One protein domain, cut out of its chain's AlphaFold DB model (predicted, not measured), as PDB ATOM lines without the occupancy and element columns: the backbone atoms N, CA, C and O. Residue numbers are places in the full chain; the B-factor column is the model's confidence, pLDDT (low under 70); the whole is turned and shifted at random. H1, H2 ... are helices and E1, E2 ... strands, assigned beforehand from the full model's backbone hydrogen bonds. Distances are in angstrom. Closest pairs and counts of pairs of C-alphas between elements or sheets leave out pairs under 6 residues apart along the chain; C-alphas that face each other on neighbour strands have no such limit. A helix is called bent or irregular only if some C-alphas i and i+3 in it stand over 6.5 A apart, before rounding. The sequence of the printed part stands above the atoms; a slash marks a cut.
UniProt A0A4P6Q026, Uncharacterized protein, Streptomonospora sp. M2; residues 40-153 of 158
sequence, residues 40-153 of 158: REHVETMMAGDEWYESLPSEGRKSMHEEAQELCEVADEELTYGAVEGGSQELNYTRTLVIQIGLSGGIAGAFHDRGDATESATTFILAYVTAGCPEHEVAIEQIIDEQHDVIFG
ATOM      1  N   ARG A  40     -22.989   6.095 -40.609       91.56
ATOM      2  CA  ARG A  40     -22.650   7.477 -40.949       91.56
ATOM      3  C   ARG A  40     -23.717   8.142 -41.820       91.56
ATOM      4  O   ARG A  40     -24.176   9.220 -41.472       91.56
ATOM      5  N   GLU A  41     -24.130   7.507 -42.916       90.62
ATOM      6  CA  GLU A  41     -25.171   8.056 -43.802       90.62
ATOM      7  C   GLU A  41     -26.516   8.219 -43.076       90.62
ATOM      8  O   GLU A  41     -27.262   9.164 -43.341       90.62
ATOM      9  N   HIS A  42     -26.825   7.307 -42.147       90.31
ATOM     10  CA  HIS A  42     -28.010   7.415 -41.303       90.31
ATOM     11  C   HIS A  42     -27.963   8.671 -40.431       90.31
ATOM     12  O   HIS A  42     -28.906   9.461 -40.447       90.31
ATOM     13  N   VAL A  43     -26.849   8.874 -39.726       92.56
ATOM     14  CA  VAL A  43     -26.649  10.027 -38.844       92.56
ATOM     15  C   VAL A  43     -26.603  11.328 -39.645       92.56
ATOM     16  O   VAL A  43     -27.260  12.289 -39.268       92.56
ATOM     17  N   GLU A  44     -25.927  11.357 -40.798       93.38
ATOM     18  CA  GLU A  44     -25.921  12.520 -41.702       93.38
ATOM     19  C   GLU A  44     -27.340  12.890 -42.168       93.38
ATOM     20  O   GLU A  44     -27.673  14.068 -42.265       93.38
ATOM     21  N   THR A  45     -28.201  11.896 -42.413       93.75
ATOM     22  CA  THR A  45     -29.611  12.135 -42.760       93.75
ATOM     23  C   THR A  45     -30.408  12.670 -41.569       93.75
ATOM     24  O   THR A  45     -31.274  13.520 -41.753       93.75
ATOM     25  N   MET A  46     -30.132  12.181 -40.357       93.69
ATOM     26  CA  MET A  46     -30.812  12.609 -39.132       93.69
ATOM     27  C   MET A  46     -30.445  14.044 -38.738       93.69
ATOM     28  O   MET A  46     -31.318  14.803 -38.331       93.69
ATOM     29  N   MET A  47     -29.176  14.419 -38.908       93.19
ATOM     30  CA  MET A  47     -28.654  15.747 -38.577       93.19
ATOM     31  C   MET A  47     -28.845  16.775 -39.704       93.19
ATOM     32  O   MET A  47     -28.429  17.925 -39.577       93.19
ATOM     33  N   ALA A  48     -29.441  16.389 -40.834       93.94
ATOM     34  CA  ALA A  48     -29.699  17.313 -41.932       93.94
ATOM     35  C   ALA A  48     -30.683  18.413 -41.493       93.94
ATOM     36  O   ALA A  48     -31.787  18.121 -41.033       93.94
ATOM     37  N   GLY A  49     -30.304  19.680 -41.678       91.56
ATOM     38  CA  GLY A  49     -31.070  20.837 -41.215       91.56
ATOM     39  C   GLY A  49     -30.858  21.212 -39.745       91.56
ATOM     40  O   GLY A  49     -31.458  22.188 -39.298       91.56
ATOM     41  N   ASP A  50     -30.022  20.484 -39.001       92.00
ATOM     42  CA  ASP A  50     -29.599  20.892 -37.664       92.00
ATOM     43  C   ASP A  50     -28.582  22.041 -37.767       92.00
ATOM     44  O   ASP A  50     -27.516  21.898 -38.372       92.00
ATOM     45  N   GLU A  51     -28.920  23.206 -37.206       89.88
ATOM     46  CA  GLU A  51     -28.127  24.432 -37.380       89.88
ATOM     47  C   GLU A  51     -26.712  24.301 -36.808       89.88
ATOM     48  O   GLU A  51     -25.757  24.827 -37.386       89.88
ATOM     49  N   TRP A  52     -26.570  23.582 -35.693       88.75
ATOM     50  CA  TRP A  52     -25.279  23.331 -35.074       88.75
ATOM     51  C   TRP A  52     -24.416  22.408 -35.939       88.75
ATOM     52  O   TRP A  52     -23.271  22.724 -36.246       88.75
ATOM     53  N   TYR A  53     -24.957  21.277 -36.376       90.44
ATOM     54  CA  TYR A  53     -24.223  20.320 -37.190       90.44
ATOM     55  C   TYR A  53     -23.854  20.902 -38.565       90.44
ATOM     56  O   TYR A  53     -22.760  20.661 -39.087       90.44
ATOM     57  N   GLU A  54     -24.736  21.702 -39.167       90.56
ATOM     58  CA  GLU A  54     -24.477  22.343 -40.456       90.56
ATOM     59  C   GLU A  54     -23.441  23.468 -40.385       90.56
ATOM     60  O   GLU A  54     -22.739  23.699 -41.377       90.56
ATOM     61  N   SER A  55     -23.300  24.130 -39.234       87.56
ATOM     62  CA  SER A  55     -22.310  25.192 -39.038       87.56
ATOM     63  C   SER A  55     -20.884  24.670 -38.841       87.56
ATOM     64  O   SER A  55     -19.918  25.411 -39.060       87.56
ATOM     65  N   LEU A  56     -20.729  23.397 -38.464       86.75
ATOM     66  CA  LEU A  56     -19.422  22.783 -38.272       86.75
ATOM     67  C   LEU A  56     -18.626  22.739 -39.590       86.75
ATOM     68  O   LEU A  56     -19.153  22.363 -40.645       86.75
ATOM     69  N   PRO A  57     -17.311  23.037 -39.553       88.25
ATOM     70  CA  PRO A  57     -16.454  22.836 -40.713       88.25
ATOM     71  C   PRO A  57     -16.430  21.353 -41.106       88.25
ATOM     72  O   PRO A  57     -16.567  20.467 -40.261       88.25
ATOM     73  N   SER A  58     -16.186  21.062 -42.389       89.38
ATOM     74  CA  SER A  58     -16.157  19.683 -42.899       89.38
ATOM     75  C   SER A  58     -15.191  18.777 -42.132       89.38
ATOM     76  O   SER A  58     -15.525  17.628 -41.871       89.38
ATOM     77  N   GLU A  59     -14.028  19.304 -41.736       88.00
ATOM     78  CA  GLU A  59     -13.052  18.577 -40.914       88.00
ATOM     79  C   GLU A  59     -13.570  18.315 -39.494       88.00
ATOM     80  O   GLU A  59     -13.321  17.247 -38.951       88.00
ATOM     81  N   GLY A  60     -14.342  19.246 -38.920       87.38
ATOM     82  CA  GLY A  60     -14.986  19.062 -37.616       87.38
ATOM     83  C   GLY A  60     -16.013  17.934 -37.659       87.38
ATOM     84  O   GLY A  60     -15.927  16.997 -36.872       87.38
ATOM     85  N   ARG A  61     -16.913  17.953 -38.653       89.50
ATOM     86  CA  ARG A  61     -17.875  16.856 -38.865       89.50
ATOM     87  C   ARG A  61     -17.184  15.525 -39.123       89.50
ATOM     88  O   ARG A  61     -17.590  14.503 -38.583       89.50
ATOM     89  N   LYS A  62     -16.140  15.523 -39.956       90.50
ATOM     90  CA  LYS A  62     -15.366  14.315 -40.251       90.50
ATOM     91  C   LYS A  62     -14.760  13.728 -38.976       90.50
ATOM     92  O   LYS A  62     -14.948  12.539 -38.752       90.50
ATOM     93  N   SER A  63     -14.111  14.555 -38.157       89.62
ATOM     94  CA  SER A  63     -13.539  14.133 -36.877       89.62
ATOM     95  C   SER A  63     -14.611  13.538 -35.966       89.62
ATOM     96  O   SER A  63     -14.418  12.441 -35.470       89.62
ATOM     97  N   MET A  64     -15.774  14.185 -35.816       91.25
ATOM     98  CA  MET A  64     -16.860  13.631 -34.990       91.25
ATOM     99  C   MET A  64     -17.320  12.259 -35.469       91.25
ATOM    100  O   MET A  64     -17.533  11.363 -34.663       91.25
ATOM    101  N   HIS A  65     -17.480  12.083 -36.782       93.00
ATOM    102  CA  HIS A  65     -17.866  10.791 -37.337       93.00
ATOM    103  C   HIS A  65     -16.801   9.715 -37.118       93.00
ATOM    104  O   HIS A  65     -17.163   8.550 -37.004       93.00
ATOM    105  N   GLU A  66     -15.515  10.065 -37.132       92.00
ATOM    106  CA  GLU A  66     -14.418   9.129 -36.852       92.00
ATOM    107  C   GLU A  66     -14.444   8.709 -35.376       92.00
ATOM    108  O   GLU A  66     -14.516   7.518 -35.096       92.00
ATOM    109  N   GLU A  67     -14.539   9.667 -34.455       92.44
ATOM    110  CA  GLU A  67     -14.590   9.396 -33.012       92.44
ATOM    111  C   GLU A  67     -15.854   8.618 -32.603       92.44
ATOM    112  O   GLU A  67     -15.792   7.677 -31.812       92.44
ATOM    113  N   ALA A  68     -17.012   8.949 -33.182       93.44
ATOM    114  CA  ALA A  68     -18.271   8.282 -32.853       93.44
ATOM    115  C   ALA A  68     -18.362   6.846 -33.399       93.44
ATOM    116  O   ALA A  68     -19.124   6.038 -32.872       93.44
ATOM    117  N   GLN A  69     -17.589   6.498 -34.437       92.06
ATOM    118  CA  GLN A  69     -17.528   5.120 -34.941       92.06
ATOM    119  C   GLN A  69     -16.874   4.163 -33.940       92.06
ATOM    120  O   GLN A  69     -17.254   2.995 -33.899       92.06
ATOM    121  N   GLU A  70     -15.931   4.649 -33.133       92.00
ATOM    122  CA  GLU A  70     -15.237   3.848 -32.115       92.00
ATOM    123  C   GLU A  70     -16.065   3.696 -30.832       92.00
ATOM    124  O   GLU A  70     -15.771   2.850 -29.990       92.00
ATOM    125  N   LEU A  71     -17.139   4.477 -30.682       93.00
ATOM    126  CA  LEU A  71     -17.890   4.568 -29.435       93.00
ATOM    127  C   LEU A  71     -18.492   3.230 -28.987       93.00
ATOM    128  O   LEU A  71     -18.527   2.965 -27.792       93.00
ATOM    129  N   CYS A  72     -18.928   2.383 -29.922       92.19
ATOM    130  CA  CYS A  72     -19.462   1.066 -29.578       92.19
ATOM    131  C   CYS A  72     -18.384   0.107 -29.069       92.19
ATOM    132  O   CYS A  72     -18.606  -0.569 -28.073       92.19
ATOM    133  N   GLU A  73     -17.209   0.091 -29.702       93.56
ATOM    134  CA  GLU A  73     -16.082  -0.734 -29.250       93.56
ATOM    135  C   GLU A  73     -15.608  -0.284 -27.864       93.56
ATOM    136  O   GLU A  73     -15.441  -1.101 -26.961       93.56
ATOM    137  N   VAL A  74     -15.489   1.029 -27.653       95.75
ATOM    138  CA  VAL A  74     -15.130   1.581 -26.343       95.75
ATOM    139  C   VAL A  74     -16.217   1.291 -25.303       95.75
ATOM    140  O   VAL A  74     -15.897   0.988 -24.158       95.75
ATOM    141  N   ALA A  75     -17.500   1.356 -25.667       94.31
ATOM    142  CA  ALA A  75     -18.593   1.032 -24.754       94.31
ATOM    143  C   ALA A  75     -18.575  -0.448 -24.335       94.31
ATOM    144  O   ALA A  75     -18.721  -0.724 -23.147       94.31
ATOM    145  N   ASP A  76     -18.318  -1.375 -25.261       94.19
ATOM    146  CA  ASP A  76     -18.183  -2.809 -24.967       94.19
ATOM    147  C   ASP A  76     -17.054  -3.099 -23.960       94.19
ATOM    148  O   ASP A  76     -17.180  -3.974 -23.099       94.19
ATOM    149  N   GLU A  77     -15.938  -2.373 -24.061       95.19
ATOM    150  CA  GLU A  77     -14.770  -2.573 -23.197       95.19
ATOM    151  C   GLU A  77     -14.899  -1.878 -21.839       95.19
ATOM    152  O   GLU A  77     -14.441  -2.400 -20.816       95.19
ATOM    153  N   GLU A  78     -15.499  -0.691 -21.823       96.38
ATOM    154  CA  GLU A  78     -15.438   0.221 -20.684       96.38
ATOM    155  C   GLU A  78     -16.738   0.262 -19.871       96.38
ATOM    156  O   GLU A  78     -16.733   0.816 -18.769       96.38
ATOM    157  N   LEU A  79     -17.841  -0.325 -20.364       94.62
ATOM    158  CA  LEU A  79     -19.082  -0.494 -19.602       94.62
ATOM    159  C   LEU A  79     -19.102  -1.817 -18.845       94.62
ATOM    160  O   LEU A  79     -18.887  -2.903 -19.376       94.62
ATOM    161  N   THR A  80     -19.463  -1.739 -17.569       93.62
ATOM    162  CA  THR A  80     -19.784  -2.904 -16.753       93.62
ATOM    163  C   THR A  80     -21.145  -2.721 -16.104       93.62
ATOM    164  O   THR A  80     -21.385  -1.785 -15.339       93.62
ATOM    165  N   TYR A  81     -22.024  -3.679 -16.373       87.88
ATOM    166  CA  TYR A  81     -23.362  -3.735 -15.811       87.88
ATOM    167  C   TYR A  81     -23.357  -4.522 -14.498       87.88
ATOM    168  O   TYR A  81     -23.036  -5.712 -14.463       87.88
ATOM    169  N   GLY A  82     -23.714  -3.848 -13.412       86.00
ATOM    170  CA  GLY A  82     -23.873  -4.444 -12.095       86.00
ATOM    171  C   GLY A  82     -25.200  -5.182 -11.927       86.00
ATOM    172  O   GLY A  82     -25.986  -5.374 -12.864       86.00
ATOM    173  N   ALA A  83     -25.449  -5.624 -10.694       83.12
ATOM    174  CA  ALA A  83     -26.702  -6.275 -10.339       83.12
ATOM    175  C   ALA A  83     -27.880  -5.294 -10.454       83.12
ATOM    176  O   ALA A  83     -27.743  -4.090 -10.239       83.12
ATOM    177  N   VAL A  84     -29.057  -5.832 -10.773       82.38
ATOM    178  CA  VAL A  84     -30.303  -5.066 -10.748       82.38
ATOM    179  C   VAL A  84     -30.889  -5.154  -9.344       82.38
ATOM    180  O   VAL A  84     -31.349  -6.220  -8.929       82.38
ATOM    181  N   GLU A  85     -30.904  -4.038  -8.622       78.88
ATOM    182  CA  GLU A  85     -31.511  -3.931  -7.294       78.88
ATOM    183  C   GLU A  85     -32.563  -2.820  -7.287       78.88
ATOM    184  O   GLU A  85     -32.329  -1.708  -7.749       78.88
ATOM    185  N   GLY A  86     -33.770  -3.122  -6.800       76.94
ATOM    186  CA  GLY A  86     -34.839  -2.120  -6.674       76.94
ATOM    187  C   GLY A  86     -35.365  -1.536  -7.994       76.94
ATOM    188  O   GLY A  86     -36.112  -0.564  -7.956       76.94
ATOM    189  N   GLY A  87     -35.016  -2.125  -9.144       76.31
ATOM    190  CA  GLY A  87     -35.387  -1.626 -10.475       76.31
ATOM    191  C   GLY A  87     -34.350  -0.698 -11.113       76.31
ATOM    192  O   GLY A  87     -34.543  -0.300 -12.255       76.31
ATOM    193  N   SER A  88     -33.250  -0.400 -10.417       73.50
ATOM    194  CA  SER A  88     -32.069   0.261 -10.977       73.50
ATOM    195  C   SER A  88     -30.965  -0.762 -11.227       73.50
ATOM    196  O   SER A  88     -30.715  -1.628 -10.385       73.50
ATOM    197  N   GLN A  89     -30.312  -0.668 -12.381       80.75
ATOM    198  CA  GLN A  89     -29.083  -1.400 -12.661       80.75
ATOM    199  C   GLN A  89     -27.900  -0.503 -12.311       80.75
ATOM    200  O   GLN A  89     -27.858   0.649 -12.735       80.75
ATOM    201  N   GLU A  90     -26.958  -1.008 -11.519       85.69
ATOM    202  CA  GLU A  90     -25.720  -0.274 -11.270       85.69
ATOM    203  C   GLU A  90     -24.892  -0.220 -12.560       85.69
ATOM    204  O   GLU A  90     -24.649  -1.252 -13.188       85.69
ATOM    205  N   LEU A  91     -24.460   0.977 -12.948       90.88
ATOM    206  CA  LEU A  91     -23.623   1.202 -14.118       90.88
ATOM    207  C   LEU A  91     -22.227   1.616 -13.656       90.88
ATOM    208  O   LEU A  91     -22.072   2.606 -12.946       90.88
ATOM    209  N   ASN A  92     -21.212   0.859 -14.060       92.88
ATOM    210  CA  ASN A  92     -19.817   1.224 -13.863       92.88
ATOM    211  C   ASN A  92     -19.192   1.509 -15.229       92.88
ATOM    212  O   ASN A  92     -19.300   0.690 -16.139       92.88
ATOM    213  N   TYR A  93     -18.543   2.660 -15.361       95.25
ATOM    214  CA  TYR A  93     -17.888   3.095 -16.590       95.25
ATOM    215  C   TYR A  93     -16.561   3.780 -16.282       95.25
ATOM    216  O   TYR A  93     -16.352   4.312 -15.188       95.25
ATOM    217  N   THR A  94     -15.643   3.770 -17.244       95.00
ATOM    218  CA  THR A  94     -14.341   4.418 -17.069       95.00
ATOM    219  C   THR A  94     -14.305   5.817 -17.669       95.00
ATOM    220  O   THR A  94     -15.154   6.240 -18.454       95.00
ATOM    221  N   ARG A  95     -13.256   6.560 -17.307       93.38
ATOM    222  CA  ARG A  95     -13.002   7.886 -17.868       93.38
ATOM    223  C   ARG A  95     -12.696   7.840 -19.368       93.38
ATOM    224  O   ARG A  95     -12.923   8.846 -20.032       93.38
ATOM    225  N   THR A  96     -12.193   6.720 -19.891       94.81
ATOM    226  CA  THR A  96     -11.936   6.540 -21.328       94.81
ATOM    227  C   THR A  96     -13.226   6.727 -22.117       94.81
ATOM    228  O   THR A  96     -13.263   7.552 -23.026       94.81
ATOM    229  N   LEU A  97     -14.305   6.065 -21.692       95.06
ATOM    230  CA  LEU A  97     -15.609   6.189 -22.335       95.06
ATOM    231  C   LEU A  97     -16.145   7.623 -22.282       95.06
ATOM    232  O   LEU A  97     -16.580   8.157 -23.297       95.06
ATOM    233  N   VAL A  98     -16.039   8.291 -21.129       94.62
ATOM    234  CA  VAL A  98     -16.453   9.700 -20.990       94.62
ATOM    235  C   VAL A  98     -15.679  10.610 -21.949       94.62
ATOM    236  O   VAL A  98     -16.261  11.508 -22.557       94.62
ATOM    237  N   ILE A  99     -14.373  10.378 -22.114       91.81
ATOM    238  CA  ILE A  99     -13.546  11.127 -23.066       91.81
ATOM    239  C   ILE A  99     -13.989  10.836 -24.502       91.81
ATOM    240  O   ILE A  99     -14.126  11.787 -25.264       91.81
ATOM    241  N   GLN A 100     -14.269   9.581 -24.863       94.44
ATOM    242  CA  GLN A 100     -14.715   9.222 -26.214       94.44
ATOM    243  C   GLN A 100     -16.060   9.866 -26.573       94.44
ATOM    244  O   GLN A 100     -16.221  10.424 -27.660       94.44
ATOM    245  N   ILE A 101     -17.006   9.871 -25.630       93.31
ATOM    246  CA  ILE A 101     -18.283  10.588 -25.761       93.31
ATOM    247  C   ILE A 101     -18.018  12.090 -25.965       93.31
ATOM    248  O   ILE A 101     -18.556  12.710 -26.886       93.31
ATOM    249  N   GLY A 102     -17.124  12.667 -25.157       91.38
ATOM    250  CA  GLY A 102     -16.678  14.055 -25.281       91.38
ATOM    251  C   GLY A 102     -15.988  14.379 -26.608       91.38
ATOM    252  O   GLY A 102     -16.174  15.467 -27.131       91.38
ATOM    253  N   LEU A 103     -15.226  13.470 -27.210       90.19
ATOM    254  CA  LEU A 103     -14.624  13.693 -28.531       90.19
ATOM    255  C   LEU A 103     -15.670  13.605 -29.652       90.19
ATOM    256  O   LEU A 103     -15.627  14.387 -30.603       90.19
ATOM    257  N   SER A 104     -16.652  12.717 -29.489       89.44
ATOM    258  CA  SER A 104     -17.731  12.487 -30.453       89.44
ATOM    259  C   SER A 104     -18.714  13.659 -30.550       89.44
ATOM    260  O   SER A 104     -19.224  13.932 -31.634       89.44
ATOM    261  N   GLY A 105     -18.975  14.370 -29.444       82.94
ATOM    262  CA  GLY A 105     -19.932  15.490 -29.412       82.94
ATOM    263  C   GLY A 105     -19.417  16.800 -28.813       82.94
ATOM    264  O   GLY A 105     -19.996  17.848 -29.064       82.94
ATOM    265  N   GLY A 106     -18.312  16.809 -28.070       68.56
ATOM    266  CA  GLY A 106     -17.810  17.978 -27.327       68.56
ATOM    267  C   GLY A 106     -17.248  19.107 -28.192       68.56
ATOM    268  O   GLY A 106     -17.055  20.221 -27.699       68.56
ATOM    269  N   ILE A 107     -17.102  18.892 -29.506       66.12
ATOM    270  CA  ILE A 107     -16.916  19.996 -30.462       66.12
ATOM    271  C   ILE A 107     -18.116  20.972 -30.430       66.12
ATOM    272  O   ILE A 107     -17.990  22.128 -30.840       66.12
ATOM    273  N   ALA A 108     -19.246  20.549 -29.849       59.12
ATOM    274  CA  ALA A 108     -20.422  21.359 -29.553       59.12
ATOM    275  C   ALA A 108     -20.126  22.686 -28.863       59.12
ATOM    276  O   ALA A 108     -20.590  23.735 -29.310       59.12
ATOM    277  N   GLY A 109     -19.299  22.659 -27.818       58.31
ATOM    278  CA  GLY A 109     -18.980  23.855 -27.040       58.31
ATOM    279  C   GLY A 109     -17.942  24.776 -27.689       58.31
ATOM    280  O   GLY A 109     -17.721  25.876 -27.191       58.31
ATOM    281  N   ALA A 110     -17.275  24.344 -28.767       64.31
ATOM    282  CA  ALA A 110     -16.159  25.081 -29.362       64.31
ATOM    283  C   ALA A 110     -16.590  26.116 -30.414       64.31
ATOM    284  O   ALA A 110     -15.839  27.055 -30.681       64.31
ATOM    285  N   PHE A 111     -17.774  25.952 -31.013       60.25
ATOM    286  CA  PHE A 111     -18.199  26.741 -32.174       60.25
ATOM    287  C   PHE A 111     -19.525  27.500 -31.998       60.25
ATOM    288  O   PHE A 111     -19.826  28.341 -32.842       60.25
ATOM    289  N   HIS A 112     -20.291  27.260 -30.926       62.16
ATOM    290  CA  HIS A 112     -21.625  27.848 -30.721       62.16
ATOM    291  C   HIS A 112     -21.938  28.176 -29.254       62.16
ATOM    292  O   HIS A 112     -21.243  27.734 -28.338       62.16
ATOM    293  N   ASP A 113     -23.014  28.948 -29.045       62.91
ATOM    294  CA  ASP A 113     -23.634  29.097 -27.729       62.91
ATOM    295  C   ASP A 113     -24.080  27.720 -27.216       62.91
ATOM    296  O   ASP A 113     -24.799  26.968 -27.872       62.91
ATOM    297  N   ARG A 114     -23.595  27.385 -26.020       59.28
ATOM    298  CA  ARG A 114     -23.521  26.022 -25.479       59.28
ATOM    299  C   ARG A 114     -24.870  25.314 -25.305       59.28
ATOM    300  O   ARG A 114     -24.899  24.094 -25.305       59.28
ATOM    301  N   GLY A 115     -25.957  26.065 -25.116       61.75
ATOM    302  CA  GLY A 115     -27.278  25.504 -24.814       61.75
ATOM    303  C   GLY A 115     -27.870  24.712 -25.978       61.75
ATOM    304  O   GLY A 115     -28.287  23.575 -25.784       61.75
ATOM    305  N   ASP A 116     -27.830  25.283 -27.180       67.38
ATOM    306  CA  ASP A 116     -28.458  24.680 -28.362       67.38
ATOM    307  C   ASP A 116     -27.569  23.576 -28.965       67.38
ATOM    308  O   ASP A 116     -28.058  22.592 -29.508       67.38
ATOM    309  N   ALA A 117     -26.246  23.691 -28.808       83.00
ATOM    310  CA  ALA A 117     -25.294  22.722 -29.346       83.00
ATOM    311  C   ALA A 117     -25.277  21.386 -28.581       83.00
ATOM    312  O   ALA A 117     -24.979  20.347 -29.169       83.00
ATOM    313  N   THR A 118     -25.579  21.388 -27.278       87.12
ATOM    314  CA  THR A 118     -25.534  20.165 -26.463       87.12
ATOM    315  C   THR A 118     -26.627  19.169 -26.847       87.12
ATOM    316  O   THR A 118     -26.360  17.967 -26.919       87.12
ATOM    317  N   GLU A 119     -27.845  19.637 -27.125       89.31
ATOM    318  CA  GLU A 119     -28.955  18.767 -27.537       89.31
ATOM    319  C   GLU A 119     -28.656  18.095 -28.884       89.31
ATOM    320  O   GLU A 119     -28.752  16.869 -29.013       89.31
ATOM    321  N   SER A 120     -28.191  18.871 -29.863       91.56
ATOM    322  CA  SER A 120     -27.791  18.357 -31.173       91.56
ATOM    323  C   SER A 120     -26.600  17.396 -31.083       91.56
ATOM    324  O   SER A 120     -26.585  16.355 -31.739       91.56
ATOM    325  N   ALA A 121     -25.617  17.681 -30.226       92.38
ATOM    326  CA  ALA A 121     -24.475  16.794 -30.015       92.38
ATOM    327  C   ALA A 121     -24.851  15.487 -29.321       92.38
ATOM    328  O   ALA A 121     -24.347  14.428 -29.686       92.38
ATOM    329  N   THR A 122     -25.766  15.551 -28.356       93.69
ATOM    330  CA  THR A 122     -26.319  14.365 -27.694       93.69
ATOM    331  C   THR A 122     -27.072  13.510 -28.705       93.69
ATOM    332  O   THR A 122     -26.825  12.312 -28.800       93.69
ATOM    333  N   THR A 123     -27.907  14.138 -29.536       94.56
ATOM    334  CA  THR A 123     -28.620  13.468 -30.631       94.56
ATOM    335  C   THR A 123     -27.646  12.781 -31.588       94.56
ATOM    336  O   THR A 123     -27.831  11.612 -31.920       94.56
ATOM    337  N   PHE A 124     -26.569  13.466 -31.979       95.31
ATOM    338  CA  PHE A 124     -25.521  12.897 -32.824       95.31
ATOM    339  C   PHE A 124     -24.863  11.660 -32.190       95.31
ATOM    340  O   PHE A 124     -24.727  10.631 -32.854       95.31
ATOM    341  N   ILE A 125     -24.470  11.747 -30.914       95.69
ATOM    342  CA  ILE A 125     -23.834  10.643 -30.181       95.69
ATOM    343  C   ILE A 125     -24.782   9.443 -30.094       95.69
ATOM    344  O   ILE A 125     -24.407   8.328 -30.456       95.69
ATOM    345  N   LEU A 126     -26.021   9.668 -29.651       95.75
ATOM    346  CA  LEU A 126     -27.000   8.597 -29.468       95.75
ATOM    347  C   LEU A 126     -27.378   7.943 -30.794       95.75
ATOM    348  O   LEU A 126     -27.491   6.725 -30.851       95.75
ATOM    349  N   ALA A 127     -27.458   8.699 -31.891       94.88
ATOM    350  CA  ALA A 127     -27.728   8.127 -33.206       94.88
ATOM    351  C   ALA A 127     -26.655   7.109 -33.645       94.88
ATOM    352  O   ALA A 127     -26.975   6.122 -34.312       94.88
ATOM    353  N   TYR A 128     -25.394   7.311 -33.244       94.56
ATOM    354  CA  TYR A 128     -24.320   6.339 -33.453       94.56
ATOM    355  C   TYR A 128     -24.483   5.089 -32.583       94.56
ATOM    356  O   TYR A 128     -24.367   3.972 -33.094       94.56
ATOM    357  N   VAL A 129     -24.796   5.272 -31.300       94.38
ATOM    358  CA  VAL A 129     -24.984   4.169 -30.346       94.38
ATOM    359  C   VAL A 129     -26.202   3.327 -30.716       94.38
ATOM    360  O   VAL A 129     -26.074   2.121 -30.874       94.38
ATOM    361  N   THR A 130     -27.360   3.935 -30.968       94.00
ATOM    362  CA  THR A 130     -28.591   3.227 -31.353       94.00
ATOM    363  C   THR A 130     -28.418   2.424 -32.643       94.00
ATOM    364  O   THR A 130     -28.969   1.333 -32.786       94.00
ATOM    365  N   ALA A 131     -27.653   2.945 -33.604       90.31
ATOM    366  CA  ALA A 131     -27.418   2.261 -34.871       90.31
ATOM    367  C   ALA A 131     -26.353   1.152 -34.778       90.31
ATOM    368  O   ALA A 131     -26.437   0.180 -35.531       90.31
ATOM    369  N   GLY A 132     -25.341   1.310 -33.920       89.25
ATOM    370  CA  GLY A 132     -24.204   0.389 -33.820       89.25
ATOM    371  C   GLY A 132     -24.306  -0.643 -32.694       89.25
ATOM    372  O   GLY A 132     -23.995  -1.810 -32.916       89.25
ATOM    373  N   CYS A 133     -24.745  -0.214 -31.515       92.38
ATOM    374  CA  CYS A 133     -24.751  -0.960 -30.255       92.38
ATOM    375  C   CYS A 133     -25.938  -0.518 -29.363       92.38
ATOM    376  O   CYS A 133     -25.745   0.087 -28.302       92.38
ATOM    377  N   PRO A 134     -27.192  -0.775 -29.786       93.56
ATOM    378  CA  PRO A 134     -28.394  -0.308 -29.088       93.56
ATOM    379  C   PRO A 134     -28.513  -0.798 -27.633       93.56
ATOM    380  O   PRO A 134     -29.196  -0.178 -26.823       93.56
ATOM    381  N   GLU A 135     -27.841  -1.888 -27.262       92.12
ATOM    382  CA  GLU A 135     -27.726  -2.365 -25.879       92.12
ATOM    383  C   GLU A 135     -27.061  -1.354 -24.928       92.12
ATOM    384  O   GLU A 135     -27.302  -1.401 -23.718       92.12
ATOM    385  N   HIS A 136     -26.262  -0.426 -25.459       94.31
ATOM    386  CA  HIS A 136     -25.576   0.605 -24.686       94.31
ATOM    387  C   HIS A 136     -26.318   1.940 -24.651       94.31
ATOM    388  O   HIS A 136     -25.932   2.795 -23.861       94.31
ATOM    389  N   GLU A 137     -27.387   2.129 -25.430       94.25
ATOM    390  CA  GLU A 137     -28.095   3.415 -25.567       94.25
ATOM    391  C   GLU A 137     -28.449   4.030 -24.209       94.25
ATOM    392  O   GLU A 137     -27.961   5.106 -23.873       94.25
ATOM    393  N   VAL A 138     -29.178   3.289 -23.373       93.62
ATOM    394  CA  VAL A 138     -29.605   3.750 -22.039       93.62
ATOM    395  C   VAL A 138     -28.412   4.053 -21.123       93.62
ATOM    396  O   VAL A 138     -28.459   4.982 -20.319       93.62
ATOM    397  N   ALA A 139     -27.327   3.282 -21.235       94.44
ATOM    398  CA  ALA A 139     -26.122   3.510 -20.442       94.44
ATOM    399  C   ALA A 139     -25.391   4.783 -20.885       94.44
ATOM    400  O   ALA A 139     -24.953   5.565 -20.044       94.44
ATOM    401  N   ILE A 140     -25.283   5.015 -22.194       95.62
ATOM    402  CA  ILE A 140     -24.653   6.214 -22.747       95.62
ATOM    403  C   ILE A 140     -25.496   7.456 -22.442       95.62
ATOM    404  O   ILE A 140     -24.925   8.468 -22.048       95.62
ATOM    405  N   GLU A 141     -26.827   7.379 -22.529       94.94
ATOM    406  CA  GLU A 141     -27.728   8.452 -22.082       94.94
ATOM    407  C   GLU A 141     -27.478   8.824 -20.618       94.94
ATOM    408  O   GLU A 141     -27.284   9.997 -20.298       94.94
ATOM    409  N   GLN A 142     -27.418   7.821 -19.734       94.31
ATOM    410  CA  GLN A 142     -27.139   8.040 -18.317       94.31
ATOM    411  C   GLN A 142     -25.762   8.683 -18.098       94.31
ATOM    412  O   GLN A 142     -25.638   9.607 -17.297       94.31
ATOM    413  N   ILE A 143     -24.726   8.243 -18.818       95.12
ATOM    414  CA  ILE A 143     -23.381   8.831 -18.717       95.12
ATOM    415  C   ILE A 143     -23.375  10.278 -19.206       95.12
ATOM    416  O   ILE A 143     -22.726  11.120 -18.587       95.12
ATOM    417  N   ILE A 144     -24.082  10.582 -20.296       93.75
ATOM    418  CA  ILE A 144     -24.198  11.947 -20.815       93.75
ATOM    419  C   ILE A 144     -24.862  12.863 -19.783       93.75
ATOM    420  O   ILE A 144     -24.370  13.969 -19.578       93.75
ATOM    421  N   ASP A 145     -25.916  12.404 -19.102       92.94
ATOM    422  CA  ASP A 145     -26.582  13.166 -18.037       92.94
ATOM    423  C   ASP A 145     -25.664  13.364 -16.816       92.94
ATOM    424  O   ASP A 145     -25.451  14.487 -16.355       92.94
ATOM    425  N   GLU A 146     -25.024  12.292 -16.336       93.12
ATOM    426  CA  GLU A 146     -24.136  12.331 -15.166       93.12
ATOM    427  C   GLU A 146     -22.848  13.139 -15.404       93.12
ATOM    428  O   GLU A 146     -22.334  13.783 -14.487       93.12
ATOM    429  N   GLN A 147     -22.301  13.089 -16.622       92.94
ATOM    430  CA  GLN A 147     -21.022  13.699 -17.005       92.94
ATOM    431  C   GLN A 147     -21.193  14.891 -17.951       92.94
ATOM    432  O   GLN A 147     -20.217  15.311 -18.577       92.94
ATOM    433  N   HIS A 148     -22.395  15.461 -18.041       89.25
ATOM    434  CA  HIS A 148     -22.742  16.555 -18.951       89.25
ATOM    435  C   HIS A 148     -21.689  17.676 -18.953       89.25
ATOM    436  O   HIS A 148     -21.162  18.077 -19.993       89.25
ATOM    437  N   ASP A 149     -21.310  18.125 -17.759       87.19
ATOM    438  CA  ASP A 149     -20.333  19.191 -17.533       87.19
ATOM    439  C   ASP A 149     -18.903  18.821 -17.935       87.19
ATOM    440  O   ASP A 149     -18.090  19.699 -18.218       87.19
ATOM    441  N   VAL A 150     -18.561  17.535 -17.954       87.94
ATOM    442  CA  VAL A 150     -17.251  17.048 -18.405       87.94
ATOM    443  C   VAL A 150     -17.237  16.908 -19.925       87.94
ATOM    444  O   VAL A 150     -16.265  17.312 -20.561       87.94
ATOM    445  N   ILE A 151     -18.315  16.367 -20.496       88.69
ATOM    446  CA  ILE A 151     -18.468  16.072 -21.926       88.69
ATOM    447  C   ILE A 151     -18.589  17.363 -22.738       88.69
ATOM    448  O   ILE A 151     -17.877  17.552 -23.723       88.69
ATOM    449  N   PHE A 152     -19.456  18.276 -22.303       85.88
ATOM    450  CA  PHE A 152     -19.719  19.536 -23.004       85.88
ATOM    451  C   PHE A 152     -18.984  20.724 -22.372       85.88
ATOM    452  O   PHE A 152     -18.995  21.831 -22.918       85.88
ATOM    453  N   GLY A 153     -18.290  20.494 -21.251       75.12
ATOM    454  CA  GLY A 153     -17.551  21.477 -20.461       75.12
ATOM    455  C   GLY A 153     -18.460  22.392 -19.622       75.12
ATOM    456  O   GLY A 153     -19.593  22.689 -19.994       75.12
TER     457      GLY A 153
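Overview. This is residues 40 to 153 of the 158 residues of an uncharacterized protein of Streptomonospora sp. M2 (UniProt A0A4P6Q026). Two antiparallel helix pairs, H3 with H4 and H6 with H7, are stacked crosswise as two loose layers, and a two-stranded hairpin, E1 and E2, forms one end of the long axis. Short helices sit around this body: H1 beside H6, H2 and H5 near the beginning of H6, and H8 on H4. The printed part has 114 residues, with eight named helices and two named strands in the order H1 H2 H3 E1 E2 H4 H5 H6 H7 H8; the sheet, E1 - E2, is antiparallel and the class is mostly helix. The whole is compact, with a radius of gyration of the C-alphas of 13.9 A, yet elongated, spanning 44 by 27 by 22 A.

Along the chain. H1, residues 40 to 46, begins at C-alpha 40 (-22.650, 7.477, -40.949). H2 is residues 51 to 55. H3, residues 58 to 78, is 29.5 A long and has a kink of 39 degrees near residue 72; it is only just irregular, C-alphas 69 and 72 being 7.0 A apart. E1, residues 79 to 85, is 17.8 A long, and E2, residues 88 to 93, is 15.5 A. H4 is residues 95 to 105, 15.5 A, and H5 residues 108 to 111. H6, residues 114 to 132, is 27.0 A long. H7, residues 134 to 146, is 19.3 A long and irregular, with C-alphas 135 and 138 7.5 A apart. H8, residues 148 to 151, ends at C-alpha 151 (-18.468, 16.072, -21.926).

Arrangement. H6 is the hub, touching six helices. It forms a helical hairpin with H7, opposite ways at a shallow tilt of 23 degrees, closest at the C-alphas of Val 129 and Glu 137, 5.8 A. Residues 125 to 132 of H6 touch H3 at a steep tilt of 56 degrees, closest at Cys 72 and Val 129, C-alphas 6.4 A apart. H3 and H4 touch, opposite ways at a shallow tilt of 29 degrees, with C-alphas of Met 64 and Ser 104 4.8 A apart. H6 also touches H1, H2, H4 and H5; H8 touches H4, C-alphas of Gly 102 and Ile 151 being 4.3 A apart. E1 and E2, a hairpin, have N 80 and O 92 within hydrogen-bond range at 2.8 A. Every O i to N i+4 pair is within range in H1, H2 and H4; the counts are 13 of 17 in H3, 13 of 15 in H6 and 7 of 9 in H7, and H5 and H8 are too short for such a pair.

Size, cuts and confidence. The two C-alphas farthest apart, those of Ser 58 and Gly 86, are 46.2 A apart. The printed part has no cut, and its links are tight. The mean pLDDT of the printed part is 88.1; residues 106 to 116 are under 70.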